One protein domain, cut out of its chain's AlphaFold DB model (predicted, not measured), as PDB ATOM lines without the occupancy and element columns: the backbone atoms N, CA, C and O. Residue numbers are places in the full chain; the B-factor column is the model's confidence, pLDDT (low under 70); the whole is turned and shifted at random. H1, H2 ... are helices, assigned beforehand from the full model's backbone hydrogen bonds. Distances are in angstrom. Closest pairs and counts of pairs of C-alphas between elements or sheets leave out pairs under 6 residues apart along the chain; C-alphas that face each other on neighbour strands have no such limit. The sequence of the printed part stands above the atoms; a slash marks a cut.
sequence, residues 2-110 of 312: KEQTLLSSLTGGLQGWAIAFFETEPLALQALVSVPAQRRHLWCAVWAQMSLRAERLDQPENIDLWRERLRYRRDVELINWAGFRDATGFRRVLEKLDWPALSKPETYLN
ATOM      1  N   LYS A   2     218.009 208.499 161.723       46.34
ATOM      2  CA  LYS A   2     218.372 209.663 162.555       46.34
ATOM      3  C   LYS A   2     219.664 209.319 163.304       46.34
ATOM      4  O   LYS A   2     219.724 208.249 163.905       46.34
ATOM      5  N   GLU A   3     220.673 210.183 163.248       55.72
ATOM      6  CA  GLU A   3     221.862 210.052 164.095       55.72
ATOM      7  C   GLU A   3     221.425 210.048 165.566       55.72
ATOM      8  O   GLU A   3     220.719 210.953 166.017       55.72
ATOM      9  N   GLN A   4     221.787 209.000 166.309       69.00
ATOM     10  CA  GLN A   4     221.532 208.947 167.747       69.00
ATOM     11  C   GLN A   4     222.460 209.939 168.449       69.00
ATOM     12  O   GLN A   4     223.668 209.729 168.544       69.00
ATOM     13  N   THR A   5     221.892 211.028 168.962       81.31
ATOM     14  CA  THR A   5     222.603 211.967 169.835       81.31
ATOM     15  C   THR A   5     222.800 211.359 171.229       81.31
ATOM     16  O   THR A   5     222.007 210.510 171.655       81.31
ATOM     17  N   LEU A   6     223.802 211.827 171.991       81.94
ATOM     18  CA  LEU A   6     223.994 211.414 173.395       81.94
ATOM     19  C   LEU A   6     222.709 211.584 174.219       81.94
ATOM     20  O   LEU A   6     222.394 210.745 175.057       81.94
ATOM     21  N   LEU A   7     221.948 212.644 173.951       85.25
ATOM     22  CA  LEU A   7     220.697 212.926 174.640       85.25
ATOM     23  C   LEU A   7     219.596 211.916 174.286       85.25
ATOM     24  O   LEU A   7     218.930 211.414 175.185       85.25
ATOM     25  N   SER A   8     219.459 211.552 173.005       84.62
ATOM     26  CA  SER A   8     218.504 210.521 172.561       84.62
ATOM     27  C   SER A   8     218.853 209.107 173.046       84.62
ATOM     28  O   SER A   8     218.014 208.213 173.005       84.62
ATOM     29  N   SER A   9     220.091 208.903 173.513       82.94
ATOM     30  CA  SER A   9     220.540 207.645 174.119       82.94
ATOM     31  C   SER A   9     220.188 207.507 175.605       82.94
ATOM     32  O   SER A   9     220.389 206.439 176.182       82.94
ATOM     33  N   LEU A  10     219.667 208.566 176.237       85.25
ATOM     34  CA  LEU A  10     219.154 208.499 177.601       85.25
ATOM     35  C   LEU A  10     217.786 207.808 177.616       85.25
ATOM     36  O   LEU A  10     216.858 208.215 176.924       85.25
ATOM     37  N   THR A  11     217.639 206.783 178.448       79.38
ATOM     38  CA  THR A  11     216.422 205.963 178.544       79.38
ATOM     39  C   THR A  11     215.700 206.156 179.877       79.38
ATOM     40  O   THR A  11     216.247 206.736 180.812       79.38
ATOM     41  N   GLY A  12     214.465 205.650 179.988       74.12
ATOM     42  CA  GLY A  12     213.726 205.602 181.259       74.12
ATOM     43  C   GLY A  12     213.447 206.976 181.878       74.12
ATOM     44  O   GLY A  12     213.572 207.141 183.084       74.12
ATOM     45  N   GLY A  13     213.145 207.985 181.054       81.19
ATOM     46  CA  GLY A  13     212.838 209.342 181.526       81.19
ATOM     47  C   GLY A  13     214.056 210.217 181.849       81.19
ATOM     48  O   GLY A  13     213.892 211.414 182.073       81.19
ATOM     49  N   LEU A  14     215.286 209.685 181.788       89.31
ATOM     50  CA  LEU A  14     216.509 210.462 182.049       89.31
ATOM     51  C   LEU A  14     216.738 211.594 181.038       89.31
ATOM     52  O   LEU A  14     217.343 212.607 181.379       89.31
ATOM     53  N   GLN A  15     216.217 211.462 179.815       90.69
ATOM     54  CA  GLN A  15     216.198 212.560 178.846       90.69
ATOM     55  C   GLN A  15     215.404 213.765 179.371       90.69
ATOM     56  O   GLN A  15     215.862 214.899 179.246       90.69
ATOM     57  N   GLY A  16     214.246 213.522 179.994       89.19
ATOM     58  CA  GLY A  16     213.421 214.571 180.595       89.19
ATOM     59  C   GLY A  16     214.153 215.282 181.729       89.19
ATOM     60  O   GLY A  16     214.149 216.508 181.782       89.19
ATOM     61  N   TRP A  17     214.874 214.533 182.568       90.62
ATOM     62  CA  TRP A  17     215.730 215.114 183.604       90.62
ATOM     63  C   TRP A  17     216.863 215.960 183.043       90.62
ATOM     64  O   TRP A  17     217.085 217.064 183.534       90.62
ATOM     65  N   ALA A  18     217.546 215.490 182.000       91.62
ATOM     66  CA  ALA A  18     218.590 216.271 181.348       91.62
ATOM     67  C   ALA A  18     218.034 217.606 180.820       91.62
ATOM     68  O   ALA A  18     218.611 218.658 181.083       91.62
ATOM     69  N   ILE A  19     216.876 217.589 180.155       91.50
ATOM     70  CA  ILE A  19     216.225 218.813 179.667       91.50
ATOM     71  C   ILE A  19     215.780 219.702 180.836       91.50
ATOM     72  O   ILE A  19     216.053 220.893 180.813       91.50
ATOM     73  N   ALA A  20     215.179 219.158 181.895       88.94
ATOM     74  CA  ALA A  20     214.764 219.942 183.063       88.94
ATOM     75  C   ALA A  20     215.953 220.607 183.793       88.94
ATOM     76  O   ALA A  20     215.867 221.742 184.272       88.94
ATOM     77  N   PHE A  21     217.096 219.921 183.856       89.94
ATOM     78  CA  PHE A  21     218.314 220.432 184.485       89.94
ATOM     79  C   PHE A  21     219.045 221.468 183.629       89.94
ATOM     80  O   PHE A  21     219.675 222.372 184.179       89.94
ATOM     81  N   PHE A  22     218.981 221.359 182.306       90.56
ATOM     82  CA  PHE A  22     219.673 222.273 181.391       90.56
ATOM     83  C   PHE A  22     218.725 223.191 180.612       90.56
ATOM     84  O   PHE A  22     219.171 223.876 179.698       90.56
ATOM     85  N   GLU A  23     217.452 223.237 181.005       89.44
ATOM     86  CA  GLU A  23     216.352 224.075 180.497       89.44
ATOM     87  C   GLU A  23     215.896 223.763 179.065       89.44
ATOM     88  O   GLU A  23     214.707 223.854 178.766       89.44
ATOM     89  N   THR A  24     216.807 223.366 178.174       92.31
ATOM     90  CA  THR A  24     216.499 223.083 176.767       92.31
ATOM     91  C   THR A  24     217.257 221.866 176.243       92.31
ATOM     92  O   THR A  24     218.303 221.481 176.768       92.31
ATOM     93  N   GLU A  25     216.746 221.272 175.162       91.81
ATOM     94  CA  GLU A  25     217.389 220.142 174.482       91.81
ATOM     95  C   GLU A  25     218.826 220.455 174.007       91.81
ATOM     96  O   GLU A  25     219.731 219.671 174.317       91.81
ATOM     97  N   PRO A  26     219.104 221.603 173.343       92.94
ATOM     98  CA  PRO A  26     220.460 221.925 172.896       92.94
ATOM     99  C   PRO A  26     221.448 222.105 174.053       92.94
ATOM    100  O   PRO A  26     222.573 221.610 173.978       92.94
ATOM    101  N   LEU A  27     221.029 222.760 175.141       91.69
ATOM    102  CA  LEU A  27     221.875 222.962 176.320       91.69
ATOM    103  C   LEU A  27     222.140 221.646 177.061       91.69
ATOM    104  O   LEU A  27     223.262 221.411 177.510       91.69
ATOM    105  N   ALA A  28     221.144 220.759 177.146       92.06
ATOM    106  CA  ALA A  28     221.318 219.424 177.710       92.06
ATOM    107  C   ALA A  28     222.328 218.599 176.904       92.06
ATOM    108  O   ALA A  28     223.230 217.981 177.475       92.06
ATOM    109  N   LEU A  29     222.222 218.625 175.572       91.25
ATOM    110  CA  LEU A  29     223.174 217.949 174.697       91.25
ATOM    111  C   LEU A  29     224.585 218.533 174.847       91.25
ATOM    112  O   LEU A  29     225.539 217.774 175.026       91.25
ATOM    113  N   GLN A  30     224.718 219.862 174.835       91.62
ATOM    114  CA  GLN A  30     225.999 220.541 175.021       91.62
ATOM    115  C   GLN A  30     226.647 220.151 176.356       91.62
ATOM    116  O   GLN A  30     227.830 219.810 176.389       91.62
ATOM    117  N   ALA A  31     225.878 220.146 177.445       91.12
ATOM    118  CA  ALA A  31     226.369 219.766 178.763       91.12
ATOM    119  C   ALA A  31     226.860 218.310 178.802       91.12
ATOM    120  O   ALA A  31     227.938 218.045 179.332       91.12
ATOM    121  N   LEU A  32     226.117 217.374 178.201       90.56
ATOM    122  CA  LEU A  32     226.521 215.967 178.119       90.56
ATOM    123  C   LEU A  32     227.810 215.788 177.307       90.56
ATOM    124  O   LEU A  32     228.696 215.045 177.729       90.56
ATOM    125  N   VAL A  33     227.944 216.471 176.167       90.69
ATOM    126  CA  VAL A  33     229.162 216.424 175.337       90.69
ATOM    127  C   VAL A  33     230.370 216.987 176.091       90.69
ATOM    128  O   VAL A  33     231.466 216.441 175.987       90.69
ATOM    129  N   SER A  34     230.163 218.039 176.886       91.00
ATOM    130  CA  SER A  34     231.239 218.805 177.529       91.00
ATOM    131  C   SER A  34     231.857 218.134 178.759       91.00
ATOM    132  O   SER A  34     232.856 218.628 179.277       91.00
ATOM    133  N   VAL A  35     231.287 217.032 179.257       91.75
ATOM    134  CA  VAL A  35     231.800 216.328 180.444       91.75
ATOM    135  C   VAL A  35     232.294 214.917 180.110       91.75
ATOM    136  O   VAL A  35     231.801 214.299 179.168       91.75
ATOM    137  N   PRO A  36     233.249 214.349 180.871       91.81
ATOM    138  CA  PRO A  36     233.701 212.973 180.663       91.81
ATOM    139  C   PRO A  36     232.572 211.938 180.814       91.81
ATOM    140  O   PRO A  36     231.601 212.164 181.537       91.81
ATOM    141  N   ALA A  37     232.727 210.760 180.195       90.38
ATOM    142  CA  ALA A  37     231.725 209.684 180.231       90.38
ATOM    143  C   ALA A  37     231.320 209.286 181.658       90.38
ATOM    144  O   ALA A  37     230.134 209.216 181.972       90.38
ATOM    145  N   GLN A  38     232.302 209.133 182.545       92.69
ATOM    146  CA  GLN A  38     232.081 208.884 183.968       92.69
ATOM    147  C   GLN A  38     231.131 209.911 184.603       92.69
ATOM    148  O   GLN A  38     230.202 209.539 185.319       92.69
ATOM    149  N   ARG A  39     231.356 211.205 184.342       94.94
ATOM    150  CA  ARG A  39     230.547 212.291 184.905       94.94
ATOM    151  C   ARG A  39     229.123 212.253 184.355       94.94
ATOM    152  O   ARG A  39     228.186 212.441 185.126       94.94
ATOM    153  N   ARG A  40     228.943 211.922 183.069       94.12
ATOM    154  CA  ARG A  40     227.607 211.686 182.490       94.12
ATOM    155  C   ARG A  40     226.875 210.538 183.189       94.12
ATOM    156  O   ARG A  40     225.699 210.676 183.513       94.12
ATOM    157  N   HIS A  41     227.556 209.421 183.442       95.44
ATOM    158  CA  HIS A  41     226.968 208.293 184.170       95.44
ATOM    159  C   HIS A  41     226.618 208.662 185.614       95.44
ATOM    160  O   HIS A  41     225.570 208.249 186.103       95.44
ATOM    161  N   LEU A  42     227.439 209.482 186.278       96.38
ATOM    162  CA  LEU A  42     227.117 210.000 187.607       96.38
ATOM    163  C   LEU A  42     225.856 210.870 187.579       96.38
ATOM    164  O   LEU A  42     224.988 210.686 188.423       96.38
ATOM    165  N   TRP A  43     225.706 211.759 186.594       95.75
ATOM    166  CA  TRP A  43     224.466 212.528 186.423       95.75
ATOM    167  C   TRP A  43     223.255 211.612 186.235       95.75
ATOM    168  O   TRP A  43     222.252 211.780 186.921       95.75
ATOM    169  N   CYS A  44     223.377 210.588 185.386       95.62
ATOM    170  CA  CYS A  44     222.321 209.595 185.190       95.62
ATOM    171  C   CYS A  44     221.966 208.851 186.486       95.62
ATOM    172  O   CYS A  44     220.789 208.625 186.746       95.62
ATOM    173  N   ALA A  45     222.959 208.492 187.305       96.38
ATOM    174  CA  ALA A  45     222.737 207.840 188.592       96.38
ATOM    175  C   ALA A  45     222.013 208.759 189.589       96.38
ATOM    176  O   ALA A  45     221.083 208.313 190.255       96.38
ATOM    177  N   VAL A  46     222.391 210.042 189.656       95.75
ATOM    178  CA  VAL A  46     221.712 211.045 190.495       95.75
ATOM    179  C   VAL A  46     220.259 211.217 190.058       95.75
ATOM    180  O   VAL A  46     219.358 211.139 190.886       95.75
ATOM    181  N   TRP A  47     220.002 211.383 188.761       94.94
ATOM    182  CA  TRP A  47     218.637 211.502 188.247       94.94
ATOM    183  C   TRP A  47     217.815 210.230 188.469       94.94
ATOM    184  O   TRP A  47     216.640 210.322 188.810       94.94
ATOM    185  N   ALA A  48     218.418 209.043 188.332       95.12
ATOM    186  CA  ALA A  48     217.759 207.784 188.668       95.12
ATOM    187  C   ALA A  48     217.367 207.732 190.153       95.12
ATOM    188  O   ALA A  48     216.262 207.303 190.476       95.12
ATOM    189  N   GLN A  49     218.244 208.206 191.043       95.12
ATOM    190  CA  GLN A  49     217.981 208.274 192.478       95.12
ATOM    191  C   GLN A  49     216.823 209.223 192.792       95.12
ATOM    192  O   GLN A  49     215.897 208.821 193.484       95.12
ATOM    193  N   MET A  50     216.851 210.440 192.244       92.38
ATOM    194  CA  MET A  50     215.767 211.417 192.403       92.38
ATOM    195  C   MET A  50     214.437 210.860 191.872       92.38
ATOM    196  O   MET A  50     213.423 210.922 192.547       92.38
ATOM    197  N   SER A  51     214.452 210.210 190.704       91.38
ATOM    198  CA  SER A  51     213.232 209.682 190.069       91.38
ATOM    199  C   SER A  51     212.575 208.533 190.825       91.38
ATOM    200  O   SER A  51     211.354 208.408 190.816       91.38
ATOM    201  N   LEU A  52     213.386 207.611 191.350       92.56
ATOM    202  CA  LEU A  52     212.913 206.285 191.757       92.56
ATOM    203  C   LEU A  52     213.035 206.034 193.260       92.56
ATOM    204  O   LEU A  52     212.416 205.095 193.754       92.56
ATOM    205  N   ARG A  53     213.892 206.791 193.956       92.19
ATOM    206  CA  ARG A  53     214.262 206.578 195.362       92.19
ATOM    207  C   ARG A  53     214.618 207.905 196.057       92.19
ATOM    208  O   ARG A  53     215.659 208.009 196.721       92.19
ATOM    209  N   ALA A  54     213.802 208.943 195.853       89.81
ATOM    210  CA  ALA A  54     214.032 210.285 196.401       89.81
ATOM    211  C   ALA A  54     214.214 210.276 197.931       89.81
ATOM    212  O   ALA A  54     214.987 211.062 198.476       89.81
ATOM    213  N   GLU A  55     213.573 209.330 198.622       90.69
ATOM    214  CA  GLU A  55     213.647 209.141 200.069       90.69
ATOM    215  C   GLU A  55     215.038 208.757 200.593       90.69
ATOM    216  O   GLU A  55     215.282 208.877 201.791       90.69
ATOM    217  N   ARG A  56     215.956 208.297 199.731       89.94
ATOM    218  CA  ARG A  56     217.339 207.981 200.131       89.94
ATOM    219  C   ARG A  56     218.344 209.082 199.781       89.94
ATOM    220  O   ARG A  56     219.545 208.848 199.886       89.94
ATOM    221  N   LEU A  57     217.894 210.250 199.322       90.12
ATOM    222  CA  LEU A  57     218.787 211.389 199.125       90.12
ATOM    223  C   LEU A  57     219.230 211.944 200.485       90.12
ATOM    224  O   LEU A  57     218.404 212.250 201.341       90.12
ATOM    225  N   ASP A  58     220.531 212.182 200.647       85.31
ATOM    226  CA  ASP A  58     221.087 212.840 201.842       85.31
ATOM    227  C   ASP A  58     220.824 214.361 201.841       85.31
ATOM    228  O   ASP A  58     221.227 215.087 202.754       85.31
ATOM    229  N   GLN A  59     220.208 214.882 200.777       85.56
ATOM    230  CA  GLN A  59     219.906 216.292 200.573       85.56
ATOM    231  C   GLN A  59     218.526 216.475 199.928       85.56
ATOM    232  O   GLN A  59     218.107 215.613 199.158       85.56
ATOM    233  N   PRO A  60     217.852 217.621 200.146       80.62
ATOM    234  CA  PRO A  60     216.533 217.872 199.574       80.62
ATOM    235  C   PRO A  60     216.508 217.760 198.046       80.62
ATOM    236  O   PRO A  60     217.459 218.157 197.363       80.62
ATOM    237  N   GLU A  61     215.380 217.300 197.507       76.62
ATOM    238  CA  GLU A  61     215.110 217.213 196.070       76.62
ATOM    239  C   GLU A  61     214.747 218.592 195.479       76.62
ATOM    240  O   GLU A  61     213.663 218.828 194.955       76.62
ATOM    241  N   ASN A  62     215.658 219.558 195.605       86.12
ATOM    242  CA  ASN A  62     215.515 220.880 195.002       86.12
ATOM    243  C   ASN A  62     216.261 220.924 193.658       86.12
ATOM    244  O   ASN A  62     217.491 220.850 193.623       86.12
ATOM    245  N   ILE A  63     215.516 221.047 192.557       84.31
ATOM    246  CA  ILE A  63     216.062 220.990 191.192       84.31
ATOM    247  C   ILE A  63     217.114 222.079 190.943       84.31
ATOM    248  O   ILE A  63     218.159 221.781 190.368       84.31
ATOM    249  N   ASP A  64     216.892 223.313 191.399       86.75
ATOM    250  CA  ASP A  64     217.827 224.423 191.171       86.75
ATOM    251  C   ASP A  64     219.150 224.211 191.919       86.75
ATOM    252  O   ASP A  64     220.237 224.390 191.362       86.75
ATOM    253  N   LEU A  65     219.068 223.724 193.159       88.50
ATOM    254  CA  LEU A  65     220.236 223.348 193.952       88.50
ATOM    255  C   LEU A  65     221.014 222.200 193.295       88.50
ATOM    256  O   LEU A  65     222.242 222.240 193.192       88.50
ATOM    257  N   TRP A  66     220.315 221.161 192.834       89.81
ATOM    258  CA  TRP A  66     220.949 220.038 192.148       89.81
ATOM    259  C   TRP A  66     221.548 220.446 190.798       89.81
ATOM    260  O   TRP A  66     222.624 219.954 190.448       89.81
ATOM    261  N   ARG A  67     220.935 221.390 190.076       89.00
ATOM    262  CA  ARG A  67     221.483 221.973 188.843       89.00
ATOM    263  C   ARG A  67     222.841 222.626 189.095       89.00
ATOM    264  O   ARG A  67     223.790 222.340 188.365       89.00
ATOM    265  N   GLU A  68     222.964 223.450 190.137       90.12
ATOM    266  CA  GLU A  68     224.251 224.046 190.529       90.12
ATOM    267  C   GLU A  68     225.274 222.956 190.893       90.12
ATOM    268  O   GLU A  68     226.408 222.951 190.400       90.12
ATOM    269  N   ARG A  69     224.864 221.987 191.721       92.31
ATOM    270  CA  ARG A  69     225.741 220.912 192.201       92.31
ATOM    271  C   ARG A  69     226.300 220.069 191.057       92.31
ATOM    272  O   ARG A  69     227.513 219.856 191.002       92.31
ATOM    273  N   LEU A  70     225.458 219.620 190.122       90.50
ATOM    274  CA  LEU A  70     225.891 218.791 188.993       90.50
ATOM    275  C   LEU A  70     226.897 219.505 188.080       90.50
ATOM    276  O   LEU A  70     227.751 218.832 187.492       90.50
ATOM    277  N   ARG A  71     226.841 220.840 187.987       88.12
ATOM    278  CA  ARG A  71     227.773 221.643 187.180       88.12
ATOM    279  C   ARG A  71     229.118 221.856 187.873       88.12
ATOM    280  O   ARG A  71     230.149 221.682 187.235       88.12
ATOM    281  N   TYR A  72     229.114 222.189 189.164       89.88
ATOM    282  CA  TYR A  72     230.305 222.767 189.806       89.88
ATOM    283  C   TYR A  72     230.917 221.942 190.943       89.88
ATOM    284  O   TYR A  72     232.014 222.261 191.396       89.88
ATOM    285  N   ARG A  73     230.239 220.905 191.449       95.50
ATOM    286  CA  ARG A  73     230.708 220.153 192.629       95.50
ATOM    287  C   ARG A  73     231.470 218.891 192.252       95.50
ATOM    288  O   ARG A  73     231.292 218.338 191.164       95.50
ATOM    289  N   ARG A  74     232.333 218.416 193.150       95.81
ATOM    290  CA  ARG A  74     233.197 217.253 192.896       95.81
ATOM    291  C   ARG A  74     232.373 215.966 192.889       95.81
ATOM    292  O   ARG A  74     231.372 215.867 193.589       95.81
ATOM    293  N   ASP A  75     232.822 214.954 192.144       95.81
ATOM    294  CA  ASP A  75     232.123 213.658 192.044       95.81
ATOM    295  C   ASP A  75     231.824 213.042 193.415       95.81
ATOM    296  O   ASP A  75     230.729 212.549 193.645       95.81
ATOM    297  N   VAL A  76     232.788 213.102 194.338       94.81
ATOM    298  CA  VAL A  76     232.653 212.533 195.689       94.81
ATOM    299  C   VAL A  76     231.529 213.213 196.476       94.81
ATOM    300  O   VAL A  76     230.786 212.544 197.183       94.81
ATOM    301  N   GLU A  77     231.370 214.528 196.326       96.06
ATOM    302  CA  GLU A  77     230.307 215.280 197.003       96.06
ATOM    303  C   GLU A  77     228.939 214.905 196.438       96.06
ATOM    304  O   GLU A  77     228.010 214.657 197.199       96.06
ATOM    305  N   LEU A  78     228.834 214.787 195.111       96.31
ATOM    306  CA  LEU A  78     227.605 214.350 194.451       96.31
ATOM    307  C   LEU A  78     227.209 212.926 194.836       96.31
ATOM    308  O   LEU A  78     226.039 212.683 195.098       96.31
ATOM    309  N   ILE A  79     228.173 212.005 194.886       96.62
ATOM    310  CA  ILE A  79     227.953 210.617 195.314       96.62
ATOM    311  C   ILE A  79     227.382 210.590 196.730       96.62
ATOM    312  O   ILE A  79     226.386 209.914 196.969       96.62
ATOM    313  N   ASN A  80     227.967 211.360 197.651       95.38
ATOM    314  CA  ASN A  80     227.486 211.419 199.026       95.38
ATOM    315  C   ASN A  80     226.082 212.026 199.099       95.38
ATOM    316  O   ASN A  80     225.175 211.392 199.617       95.38
ATOM    317  N   TRP A  81     225.865 213.211 198.524       95.44
ATOM    318  CA  TRP A  81     224.557 213.878 198.580       95.44
ATOM    319  C   TRP A  81     223.438 213.099 197.896       95.44
ATOM    320  O   TRP A  81     222.275 213.257 198.261       95.44
ATOM    321  N   ALA A  82     223.775 212.267 196.911       95.50
ATOM    322  CA  ALA A  82     222.820 211.408 196.228       95.50
ATOM    323  C   ALA A  82     222.555 210.092 196.979       95.50
ATOM    324  O   ALA A  82     221.922 209.206 196.423       95.50
ATOM    325  N   GLY A  83     223.044 209.927 198.213       94.88
ATOM    326  CA  GLY A  83     222.785 208.729 199.016       94.88
ATOM    327  C   GLY A  83     223.620 207.508 198.618       94.88
ATOM    328  O   GLY A  83     223.326 206.389 199.030       94.88
ATOM    329  N   PHE A  84     224.687 207.686 197.832       96.75
ATOM    330  CA  PHE A  84     225.581 206.600 197.406       96.75
ATOM    331  C   PHE A  84     226.841 206.481 198.273       96.75
ATOM    332  O   PHE A  84     227.810 205.834 197.869       96.75
ATOM    333  N   ARG A  85     226.856 207.098 199.460       95.31
ATOM    334  CA  ARG A  85     228.023 207.139 200.359       95.31
ATOM    335  C   ARG A  85     228.572 205.753 200.719       95.31
ATOM    336  O   ARG A  85     229.787 205.580 200.785       95.31
ATOM    337  N   ASP A  86     227.695 204.763 200.882       95.50
ATOM    338  CA  ASP A  86     228.077 203.406 201.292       95.50
ATOM    339  C   ASP A  86     228.518 202.533 200.102       95.50
ATOM    340  O   ASP A  86     229.144 201.485 200.277       95.50
ATOM    341  N   ALA A  87     228.279 202.982 198.864       96.69
ATOM    342  CA  ALA A  87     228.655 202.282 197.639       96.69
ATOM    343  C   ALA A  87     230.158 202.448 197.332       96.69
ATOM    344  O   ALA A  87     230.580 203.102 196.373       96.69
ATOM    345  N   THR A  88     231.009 201.836 198.155       95.50
ATOM    346  CA  THR A  88     232.469 201.977 198.051       95.50
ATOM    347  C   THR A  88     232.989 201.550 196.674       95.50
ATOM    348  O   THR A  88     232.858 200.398 196.248       95.50
ATOM    349  N   GLY A  89     233.646 202.487 195.984       94.94
ATOM    350  CA  GLY A  89     234.180 202.286 194.634       94.94
ATOM    351  C   GLY A  89     233.194 202.584 193.502       94.94
ATOM    352  O   GLY A  89     233.563 202.385 192.346       94.94
ATOM    353  N   PHE A  90     231.996 203.110 193.792       97.31
ATOM    354  CA  PHE A  90     230.976 203.435 192.785       97.31
ATOM    355  C   PHE A  90     231.519 204.312 191.662       97.31
ATOM    356  O   PHE A  90     231.400 203.962 190.492       97.31
ATOM    357  N   ARG A  91     232.256 205.371 192.017       95.88
ATOM    358  CA  ARG A  91     232.932 206.253 191.059       95.88
ATOM    359  C   ARG A  91     233.775 205.493 190.019       95.88
ATOM    360  O   ARG A  91     233.682 205.798 188.835       95.88
ATOM    361  N   ARG A  92     234.579 204.517 190.462       95.50
ATOM    362  CA  ARG A  92     235.448 203.696 189.596       95.50
ATOM    363  C   ARG A  92     234.651 202.695 188.763       95.50
ATOM    364  O   ARG A  92     235.080 202.311 187.686       95.50
ATOM    365  N   VAL A  93     233.503 202.243 189.260       96.25
ATOM    366  CA  VAL A  93     232.597 201.375 188.496       96.25
ATOM    367  C   VAL A  93     231.916 202.155 187.371       96.25
ATOM    368  O   VAL A  93     231.815 201.634 186.266       96.25
ATOM    369  N   LEU A  94     231.538 203.418 187.602       95.56
ATOM    370  CA  LEU A  94     230.976 204.282 186.557       95.56
ATOM    371  C   LEU A  94     231.965 204.559 185.410       95.56
ATOM    372  O   LEU A  94     231.534 204.756 184.281       95.56
ATOM    373  N   GLU A  95     233.277 204.540 185.671       94.44
ATOM    374  CA  GLU A  95     234.325 204.651 184.633       94.44
ATOM    375  C   GLU A  95     234.379 203.429 183.707       94.44
ATOM    376  O   GLU A  95     234.911 203.516 182.607       94.44
ATOM    377  N   LYS A  96     233.844 202.288 184.155       94.69
ATOM    378  CA  LYS A  96     233.855 201.009 183.429       94.69
ATOM    379  C   LYS A  96     232.581 200.776 182.621       94.69
ATOM    380  O   LYS A  96     232.442 199.718 182.003       94.69
ATOM    381  N   LEU A  97     231.632 201.706 182.697       91.19
ATOM    382  CA  LEU A  97     230.438 201.715 181.870       91.19
ATOM    383  C   LEU A  97     230.794 202.336 180.520       91.19
ATOM    384  O   LEU A  97     231.413 203.398 180.459       91.19
ATOM    385  N   ASP A  98     230.377 201.680 179.444       84.06
ATOM    386  CA  ASP A  98     230.410 202.300 178.124       84.06
ATOM    387  C   ASP A  98     229.223 203.251 177.961       84.06
ATOM    388  O   ASP A  98     228.158 203.043 178.546       84.06
ATOM    389  N   TRP A  99     229.397 204.250 177.096       83.06
ATOM    390  CA  TRP A  99     228.289 205.021 176.541       83.06
ATOM    391  C   TRP A  99     227.756 204.303 175.289       83.06
ATOM    392  O   TRP A  99     228.581 203.836 174.500       83.06
ATOM    393  N   PRO A 100     226.434 204.199 175.039       80.44
ATOM    394  CA  PRO A 100     225.297 204.955 175.584       80.44
ATOM    395  C   PRO A 100     224.964 204.702 177.053       80.44
ATOM    396  O   PRO A 100     225.382 203.703 177.631       80.44
ATOM    397  N   ALA A 101     224.204 205.621 177.660       77.69
ATOM    398  CA  ALA A 101     223.707 205.441 179.022       77.69
ATOM    399  C   ALA A 101     223.015 204.078 179.193       77.69
ATOM    400  O   ALA A 101     222.449 203.519 178.252       77.69
ATOM    401  N   LEU A 102     223.052 203.543 180.419       82.31
ATOM    402  CA  LEU A 102     222.401 202.269 180.714       82.31
ATOM    403  C   LEU A 102     220.911 202.345 180.382       82.31
ATOM    404  O   LEU A 102     220.218 203.257 180.826       82.31
ATOM    405  N   SER A 103     220.432 201.329 179.663       81.38
ATOM    406  CA  SER A 103     219.075 201.246 179.106       81.38
ATOM    407  C   SER A 103     217.940 201.306 180.135       81.38
ATOM    408  O   SER A 103     216.772 201.444 179.768       81.38
ATOM    409  N   LYS A 104     218.267 201.180 181.424       89.19
ATOM    410  CA  LYS A 104     217.339 201.225 182.554       89.19
ATOM    411  C   LYS A 104     217.964 202.013 183.711       89.19
ATOM    412  O   LYS A 104     219.026 201.581 184.180       89.19
ATOM    413  N   PRO A 105     217.343 203.109 184.191       91.62
ATOM    414  CA  PRO A 105     217.847 203.900 185.318       91.62
ATOM    415  C   PRO A 105     218.087 203.067 186.584       91.62
ATOM    416  O   PRO A 105     219.082 203.265 187.280       91.62
ATOM    417  N   GLU A 106     217.246 202.058 186.826       93.88
ATOM    418  CA  GLU A 106     217.353 201.103 187.935       93.88
ATOM    419  C   GLU A 106     218.711 200.396 187.961       93.88
ATOM    420  O   GLU A 106     219.179 199.988 189.017       93.88
ATOM    421  N   THR A 107     219.377 200.259 186.812       93.75
ATOM    422  CA  THR A 107     220.691 199.611 186.730       93.75
ATOM    423  C   THR A 107     221.752 200.401 187.496       93.75
ATOM    424  O   THR A 107     222.614 199.789 188.125       93.75
ATOM    425  N   TYR A 108     221.688 201.738 187.509       95.94
ATOM    426  CA  TYR A 108     222.594 202.551 188.328       95.94
ATOM    427  C   TYR A 108     222.355 202.309 189.820       95.94
ATOM    428  O   TYR A 108     223.309 202.126 190.574       95.94
ATOM    429  N   LEU A 109     221.085 202.230 190.220       96.25
ATOM    430  CA  LEU A 109     220.689 201.992 191.609       96.25
ATOM    431  C   LEU A 109     221.099 200.592 192.070       96.25
ATOM    432  O   LEU A 109     221.730 200.449 193.111       96.25
ATOM    433  N   ASN A 110     220.855 199.572 191.246       95.50
ATOM    434  CA  ASN A 110     221.287 198.201 191.510       95.50
ATOM    435  C   ASN A 110     222.816 198.094 191.596       95.50
ATOM    436  O   ASN A 110     223.337 197.347 192.417       95.50
TER     437      ASN A 110
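Overview. This is residues 2 to 110 of the 312 residues of the protein "HTH cro/C1-type domain-containing protein" of Brevundimonas sp. B9D7B (UniProt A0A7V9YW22). The longest helix, H3, runs through the middle of a compact all-helix domain, and H4 and H5 lie roughly along it, the centres of the three making a triangle. H1 crosses H3 and H4 on another side and makes a corner with H2, while the short helices H6 and H7 pack on H3 on the side away from H4. The printed part has 109 residues with seven named helices, H1 to H7 in order along the chain, and no named strand. The radius of gyration of the C-alphas is 12.8 A, and the C-alphas span 40 by 29 by 23 A.

Along the chain. H3, residues 37 to 52, is 22.3 A from first to last C-alpha, from C-alpha 37 at (231.725, 209.684, 180.231) to C-alpha 52 at (212.913, 206.285, 191.757). Before it come H1, residues 14 to 22, 12.2 A long, beginning at C-alpha 14 at (216.509, 210.462, 182.049), and H2, residues 25 to 34, 14.2 A. After it come H4, residues 63 to 72, 14.4 A, and H5, residues 75 to 81, 10.0 A. H6, residues 90 to 94, and H7, residues 106 to 110, are short; H7 ends at C-alpha 110 at (221.287, 198.201, 191.510).

Arrangement. H3 is the hub, touching four other helices. It touches H5 with residues 39 to 46 alone, at a shallow tilt of 9 degrees, the same way; the closest C-alphas, of Arg 39 and Asp 75, are 7.4 A apart. H3 touches H7, with the C-alphas of Ala 45 and Tyr 108 closest at 5.3 A. Residues 38 to 42 alone touch H6, closest at the C-alphas of Gln 38 and Leu 94, 5.4 A. Residues 44 to 48 alone touch H1, about perpendicular at 77 degrees; the closest C-alphas, of Trp 17 and Trp 47, are 6.6 A apart. H4 is close to H3 but not clearly touching, at a shallow tilt of 17 degrees, opposite ways, with the C-alphas of Trp 43 and Leu 70 closest at 6.9 A. H1 touches H4, about perpendicular at 82 degrees; the C-alphas of Phe 21 and Arg 67 are closest at 5.6 A. H1 and H2 touch only at the corner by their link, closest at the C-alphas of Phe 22 and Ala 28, 4.9 A. H2 and H4 are apart, as are H6 and H7. In H1 to H7 every O i to N i+4 pair is within hydrogen-bond range.

Size, cuts and confidence. The two C-alphas farthest apart, of Lys 2 and Asp 86, are 40.4 A apart. Residues 2 to 13 have no named element. The link from H6 to H7, 11 residues, is long. The printed part has no cut. The mean pLDDT of the printed part is 89.9, and residues 2 to 4 are under 70.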